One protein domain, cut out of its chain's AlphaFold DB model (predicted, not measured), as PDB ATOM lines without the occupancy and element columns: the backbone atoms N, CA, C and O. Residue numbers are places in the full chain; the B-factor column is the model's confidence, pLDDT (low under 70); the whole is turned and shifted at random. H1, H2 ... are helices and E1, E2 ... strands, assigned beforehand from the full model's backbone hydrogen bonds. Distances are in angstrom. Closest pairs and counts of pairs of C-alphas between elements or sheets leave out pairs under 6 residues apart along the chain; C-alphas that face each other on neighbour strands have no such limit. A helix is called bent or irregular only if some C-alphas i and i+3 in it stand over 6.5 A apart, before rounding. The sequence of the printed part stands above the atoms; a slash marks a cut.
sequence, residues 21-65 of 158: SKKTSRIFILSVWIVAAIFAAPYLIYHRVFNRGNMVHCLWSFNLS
ATOM      1  N   SER A  21     176.009 147.898 139.687       71.36
ATOM      2  CA  SER A  21     176.554 148.163 141.011       71.36
ATOM      3  C   SER A  21     177.832 148.990 140.864       71.36
ATOM      4  O   SER A  21     178.673 148.681 140.017       71.36
ATOM      5  N   LYS A  22     178.021 150.006 141.717       77.39
ATOM      6  CA  LYS A  22     179.269 150.793 141.779       77.39
ATOM      7  C   LYS A  22     180.508 149.884 141.844       77.39
ATOM      8  O   LYS A  22     181.562 150.237 141.319       77.39
ATOM      9  N   LYS A  23     180.362 148.695 142.449       82.58
ATOM     10  CA  LYS A  23     181.383 147.639 142.494       82.58
ATOM     11  C   LYS A  23     181.760 147.150 141.092       82.58
ATOM     12  O   LYS A  23     182.937 147.122 140.762       82.58
ATOM     13  N   THR A  24     180.775 146.832 140.258       81.63
ATOM     14  CA  THR A  24     180.976 146.355 138.885       81.63
ATOM     15  C   THR A  24     181.690 147.403 138.037       81.63
ATOM     16  O   THR A  24     182.702 147.090 137.420       81.63
ATOM     17  N   SER A  25     181.241 148.664 138.060       82.66
ATOM     18  CA  SER A  25     181.912 149.747 137.324       82.66
ATOM     19  C   SER A  25     183.359 149.945 137.775       82.66
ATOM     20  O   SER A  25     184.239 150.132 136.940       82.66
ATOM     21  N   ARG A  26     183.628 149.846 139.082       86.18
ATOM     22  CA  ARG A  26     184.993 149.916 139.615       86.18
ATOM     23  C   ARG A  26     185.865 148.771 139.097       86.18
ATOM     24  O   ARG A  26     186.989 149.028 138.688       86.18
ATOM     25  N   ILE A  27     185.346 147.543 139.081       89.82
ATOM     26  CA  ILE A  27     186.066 146.372 138.559       89.82
ATOM     27  C   ILE A  27     186.395 146.558 137.072       89.82
ATOM     28  O   ILE A  27     187.531 146.317 136.680       89.82
ATOM     29  N   PHE A  28     185.448 147.051 136.265       85.77
ATOM     30  CA  PHE A  28     185.691 147.350 134.848       85.77
ATOM     31  C   PHE A  28     186.764 148.419 134.640       85.77
ATOM     32  O   PHE A  28     187.619 148.278 133.774       85.77
ATOM     33  N   ILE A  29     186.742 149.491 135.432       89.79
ATOM     34  CA  ILE A  29     187.765 150.537 135.334       89.79
ATOM     35  C   ILE A  29     189.138 149.958 135.694       89.79
ATOM     36  O   ILE A  29     190.097 150.156 134.954       89.79
ATOM     37  N   LEU A  30     189.229 149.197 136.790       93.27
ATOM     38  CA  LEU A  30     190.478 148.562 137.213       93.27
ATOM     39  C   LEU A  30     191.009 147.573 136.168       93.27
ATOM     40  O   LEU A  30     192.206 147.577 135.902       93.27
ATOM     41  N   SER A  31     190.148 146.769 135.538       90.42
ATOM     42  CA  SER A  31     190.588 145.824 134.506       90.42
ATOM     43  C   SER A  31     191.151 146.535 133.276       90.42
ATOM     44  O   SER A  31     192.184 146.114 132.763       90.42
ATOM     45  N   VAL A  32     190.543 147.649 132.847       90.55
ATOM     46  CA  VAL A  32     191.066 148.476 131.745       90.55
ATOM     47  C   VAL A  32     192.453 149.028 132.082       90.55
ATOM     48  O   VAL A  32     193.358 148.933 131.256       90.55
ATOM     49  N   TRP A  33     192.650 149.542 133.300       94.13
ATOM     50  CA  TRP A  33     193.963 150.021 133.748       94.13
ATOM     51  C   TRP A  33     195.013 148.907 133.807       94.13
ATOM     52  O   TRP A  33     196.145 149.124 133.382       94.13
ATOM     53  N   ILE A  34     194.646 147.713 134.283       93.80
ATOM     54  CA  ILE A  34     195.551 146.555 134.337       93.80
ATOM     55  C   ILE A  34     195.966 146.135 132.925       93.80
ATOM     56  O   ILE A  34     197.154 145.970 132.664       93.80
ATOM     57  N   VAL A  35     195.012 146.010 131.997       90.56
ATOM     58  CA  VAL A  35     195.305 145.678 130.594       90.56
ATOM     59  C   VAL A  35     196.216 146.742 129.978       90.56
ATOM     60  O   VAL A  35     197.239 146.396 129.391       90.56
ATOM     61  N   ALA A  36     195.916 148.028 130.172       90.69
ATOM     62  CA  ALA A  36     196.763 149.117 129.688       90.69
ATOM     63  C   ALA A  36     198.192 149.042 130.255       90.69
ATOM     64  O   ALA A  36     199.153 149.200 129.506       90.69
ATOM     65  N   ALA A  37     198.349 148.740 131.548       92.42
ATOM     66  CA  ALA A  37     199.656 148.579 132.183       92.42
ATOM     67  C   ALA A  37     200.436 147.376 131.625       92.42
ATOM     68  O   ALA A  37     201.636 147.494 131.376       92.42
ATOM     69  N   ILE A  38     199.763 146.250 131.367       90.97
ATOM     70  CA  ILE A  38     200.371 145.056 130.757       90.97
ATOM     71  C   ILE A  38     200.907 145.376 129.360       90.97
ATOM     72  O   ILE A  38     202.031 144.995 129.044       90.97
ATOM     73  N   PHE A  39     200.144 146.099 128.534       87.76
ATOM     74  CA  PHE A  39     200.615 146.508 127.208       87.76
ATOM     75  C   PHE A  39     201.668 147.621 127.272       87.76
ATOM     76  O   PHE A  39     202.550 147.657 126.422       87.76
ATOM     77  N   ALA A  40     201.650 148.490 128.286       88.07
ATOM     78  CA  ALA A  40     202.665 149.529 128.471       88.07
ATOM     79  C   ALA A  40     204.016 148.980 128.971       88.07
ATOM     80  O   ALA A  40     205.069 149.515 128.617       88.07
ATOM     81  N   ALA A  41     204.017 147.909 129.771       86.89
ATOM     82  CA  ALA A  41     205.225 147.377 130.404       86.89
ATOM     83  C   ALA A  41     206.331 146.957 129.405       86.89
ATOM     84  O   ALA A  41     207.485 147.339 129.616       86.89
ATOM     85  N   PRO A  42     206.043 146.265 128.283       83.50
ATOM     86  CA  PRO A  42     207.047 145.951 127.266       83.50
ATOM     87  C   PRO A  42     207.690 147.190 126.650       83.50
ATOM     88  O   PRO A  42     208.889 147.178 126.383       83.50
ATOM     89  N   TYR A  43     206.935 148.278 126.469       82.92
ATOM     90  CA  TYR A  43     207.522 149.532 125.998       82.92
ATOM     91  C   TYR A  43     208.532 150.070 126.998       82.92
ATOM     92  O   TYR A  43     209.633 150.420 126.595       82.92
ATOM     93  N   LEU A  44     208.196 150.068 128.289       83.75
ATOM     94  CA  LEU A  44     209.090 150.549 129.339       83.75
ATOM     95  C   LEU A  44     210.386 149.723 129.431       83.75
ATOM     96  O   LEU A  44     211.461 150.277 129.643       83.75
ATOM     97  N   ILE A  45     210.295 148.403 129.249       82.19
ATOM     98  CA  ILE A  45     211.439 147.490 129.389       82.19
ATOM     99  C   ILE A  45     212.322 147.488 128.135       82.19
ATOM    100  O   ILE A  45     213.551 147.550 128.252       82.19
ATOM    101  N   TYR A  46     211.717 147.397 126.946       80.14
ATOM    102  CA  TYR A  46     212.436 147.156 125.692       80.14
ATOM    103  C   TYR A  46     212.770 148.417 124.905       80.14
ATOM    104  O   TYR A  46     213.669 148.354 124.061       80.14
ATOM    105  N   HIS A  47     212.117 149.559 125.149       79.86
ATOM    106  CA  HIS A  47     212.598 150.802 124.558       79.86
ATOM    107  C   HIS A  47     213.935 151.209 125.178       79.86
ATOM    108  O   HIS A  47     214.140 151.207 126.395       79.86
ATOM    109  N   ARG A  48     214.870 151.565 124.305       77.29
ATOM    110  CA  ARG A  48     216.166 152.134 124.654       77.29
ATOM    111  C   ARG A  48     216.353 153.424 123.869       77.29
ATOM    112  O   ARG A  48     215.836 153.587 122.763       77.29
ATOM    113  N   VAL A  49     217.079 154.349 124.479       79.04
ATOM    114  CA  VAL A  49     217.440 155.616 123.858       79.04
ATOM    115  C   VAL A  49     218.702 155.392 123.029       79.04
ATOM    116  O   VAL A  49     219.722 154.958 123.557       79.04
ATOM    117  N   PHE A  50     218.620 155.662 121.732       73.69
ATOM    118  CA  PHE A  50     219.719 155.571 120.781       73.69
ATOM    119  C   PHE A  50     220.031 156.964 120.252       73.69
ATOM    120  O   PHE A  50     219.136 157.670 119.787       73.69
ATOM    121  N   ASN A  51     221.304 157.350 120.296       78.52
ATOM    122  CA  ASN A  51     221.748 158.604 119.711       78.52
ATOM    123  C   ASN A  51     222.203 158.352 118.266       78.52
ATOM    124  O   ASN A  51     223.122 157.565 118.037       78.52
ATOM    125  N   ARG A  52     221.541 158.978 117.286       71.20
ATOM    126  CA  ARG A  52     221.913 158.904 115.866       71.20
ATOM    127  C   ARG A  52     222.262 160.313 115.390       71.20
ATOM    128  O   ARG A  52     221.397 161.068 114.953       71.20
ATOM    129  N   GLY A  53     223.543 160.665 115.489       79.25
ATOM    130  CA  GLY A  53     224.024 162.021 115.211       79.25
ATOM    131  C   GLY A  53     223.586 163.003 116.300       79.25
ATOM    132  O   GLY A  53     223.818 162.747 117.475       79.25
ATOM    133  N   ASN A  54     222.926 164.097 115.909       80.61
ATOM    134  CA  ASN A  54     222.344 165.084 116.835       80.61
ATOM    135  C   ASN A  54     220.903 164.747 117.265       80.61
ATOM    136  O   ASN A  54     220.253 165.558 117.921       80.61
ATOM    137  N   MET A  55     220.372 163.587 116.863       73.95
ATOM    138  CA  MET A  55     218.983 163.204 117.119       73.95
ATOM    139  C   MET A  55     218.917 161.996 118.049       73.95
ATOM    140  O   MET A  55     219.475 160.930 117.781       73.95
ATOM    141  N   VAL A  56     218.180 162.170 119.142       78.76
ATOM    142  CA  VAL A  56     217.943 161.141 120.150       78.76
ATOM    143  C   VAL A  56     216.635 160.421 119.822       78.76
ATOM    144  O   VAL A  56     215.563 161.023 119.830       78.76
ATOM    145  N   HIS A  57     216.711 159.122 119.538       73.87
ATOM    146  CA  HIS A  57     215.555 158.287 119.216       73.87
ATOM    147  C   HIS A  57     215.276 157.276 120.329       73.87
ATOM    148  O   HIS A  57     216.180 156.605 120.811       73.87
ATOM    149  N   CYS A  58     214.008 157.105 120.702       77.26
ATOM    150  CA  CYS A  58     213.581 156.056 121.627       77.26
ATOM    151  C   CYS A  58     213.000 154.884 120.825       77.26
ATOM    152  O   CYS A  58     211.854 154.941 120.375       77.26
ATOM    153  N   LEU A  59     213.798 153.837 120.610       71.04
ATOM    154  CA  LEU A  59     213.458 152.709 119.735       71.04
ATOM    155  C   LEU A  59     213.489 151.391 120.511       71.04
ATOM    156  O   LEU A  59     214.146 151.277 121.544       71.04
ATOM    157  N   TRP A  60     212.796 150.374 119.994       70.61
ATOM    158  CA  TRP A  60     212.918 149.013 120.520       70.61
ATOM    159  C   TRP A  60     214.365 148.543 120.430       70.61
ATOM    160  O   TRP A  60     214.975 148.616 119.362       70.61
ATOM    161  N   SER A  61     214.886 148.026 121.542       69.97
ATOM    162  CA  SER A  61     216.197 147.393 121.589       69.97
ATOM    163  C   SER A  61     216.300 146.325 120.496       69.97
ATOM    164  O   SER A  61     215.419 145.470 120.349       69.97
ATOM    165  N   PHE A  62     217.378 146.383 119.712       64.96
ATOM    166  CA  PHE A  62     217.648 145.440 118.622       64.96
ATOM    167  C   PHE A  62     217.808 143.989 119.103       64.96
ATOM    168  O   PHE A  62     217.694 143.074 118.298       64.96
ATOM    169  N   ASN A  63     217.978 143.770 120.412       67.50
ATOM    170  CA  ASN A  63     218.121 142.441 121.006       67.50
ATOM    171  C   ASN A  63     216.835 141.602 120.983       67.50
ATOM    172  O   ASN A  63     216.894 140.410 121.282       67.50
ATOM    173  N   LEU A  64     215.673 142.179 120.647       68.90
ATOM    174  CA  LEU A  64     214.448 141.395 120.525       68.90
ATOM    175  C   LEU A  64     214.172 140.971 119.084       68.90
ATOM    176  O   LEU A  64     214.073 141.815 118.189       68.90
ATOM    177  N   SER A  65     213.966 139.662 118.899       77.07
ATOM    178  CA  SER A  65     213.611 139.060 117.612       77.07
ATOM    179  C   SER A  65     212.466 139.819 116.943       77.07
ATOM    180  O   SER A  65     211.413 140.045 117.551       77.07
TER     181      SER A  65
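AT A GLANCE: This is residues 21 to 65 of the 158 residues of the protein "G_PROTEIN_RECEP_F1_2 domain-containing protein" of Dracunculus medinensis (UniProt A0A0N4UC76). One long helix, H1, makes most of the length, and a small two-stranded hairpin, E1 and E2, follows straight on from its last residue like a head at the end of a shaft. Residues 21 to 41, of which 22 to 41 belong to H1, stick out, and the tip of the hairpin, residues 51 to 56, also stands free; a short tail, residues 61 to 65, follows Trp 60 at the base of the hairpin, near the last residue of H1. The printed part has 45 residues, with one named helix and two named strands in the order H1, E1, E2, and the sheet E1 - E2 is antiparallel. The class is mixed, helices and strands. The whole is extended, with a radius of gyration of the C-alphas of 17.0 A and spans of 56, 24 and 9 A.

HOW THE PARTS SIT: H1, residues 22 to 46, has a kink of 26 degrees near residue 39. It is neither bent nor irregular, but only just: C-alphas 39 and 42 are 6.5 A apart. Along its backbone 19 of 21 O i to N i+4 pairs are within hydrogen-bond range. A tight link, with 0 residues between, joins H1 to E1, residues 47 to 52. A tight link of 2 residues then joins E1 to E2, residues 55 to 60, and the two strands form a hairpin. They are antiparallel neighbours, with 148 degrees between their directions. C-alphas 47 and 60 face each other at 4.4 A, and C-alphas 52 and 55 at 5.4 A. Within hydrogen-bond range are, for instance, N 50 and O 57 at 2.8 A and N 59 and O 48 at 3.0 A. The closest C-alphas of H1 and E2 are those of Tyr 46 and Trp 60, 5.5 A apart, and 2 pairs of C-alphas lie within 8 A.

IN THESE COORDINATES: H1 begins at C-alpha 22, at (179.269, 150.793, 141.779), and ends at C-alpha 46, at (212.436, 147.156, 125.692), 37.0 A from first to last C-alpha. E1 runs from His 47 to Arg 52, 15.1 A. E2 runs from Met 55 to Trp 60, 15.8 A, and ends at C-alpha 60, at (212.918, 149.013, 120.520).

THE WHOLE: The two C-alphas farthest apart are those of Ser 21 and Gly 53, at 55.8 A, while those of Ser 21 and Ser 65 are 44.8 A apart. The printed part has no cut, and no link between named elements is long. The mean pLDDT of the printed part is 81.4. Confidence is low, under 70, at residues 61 to 64.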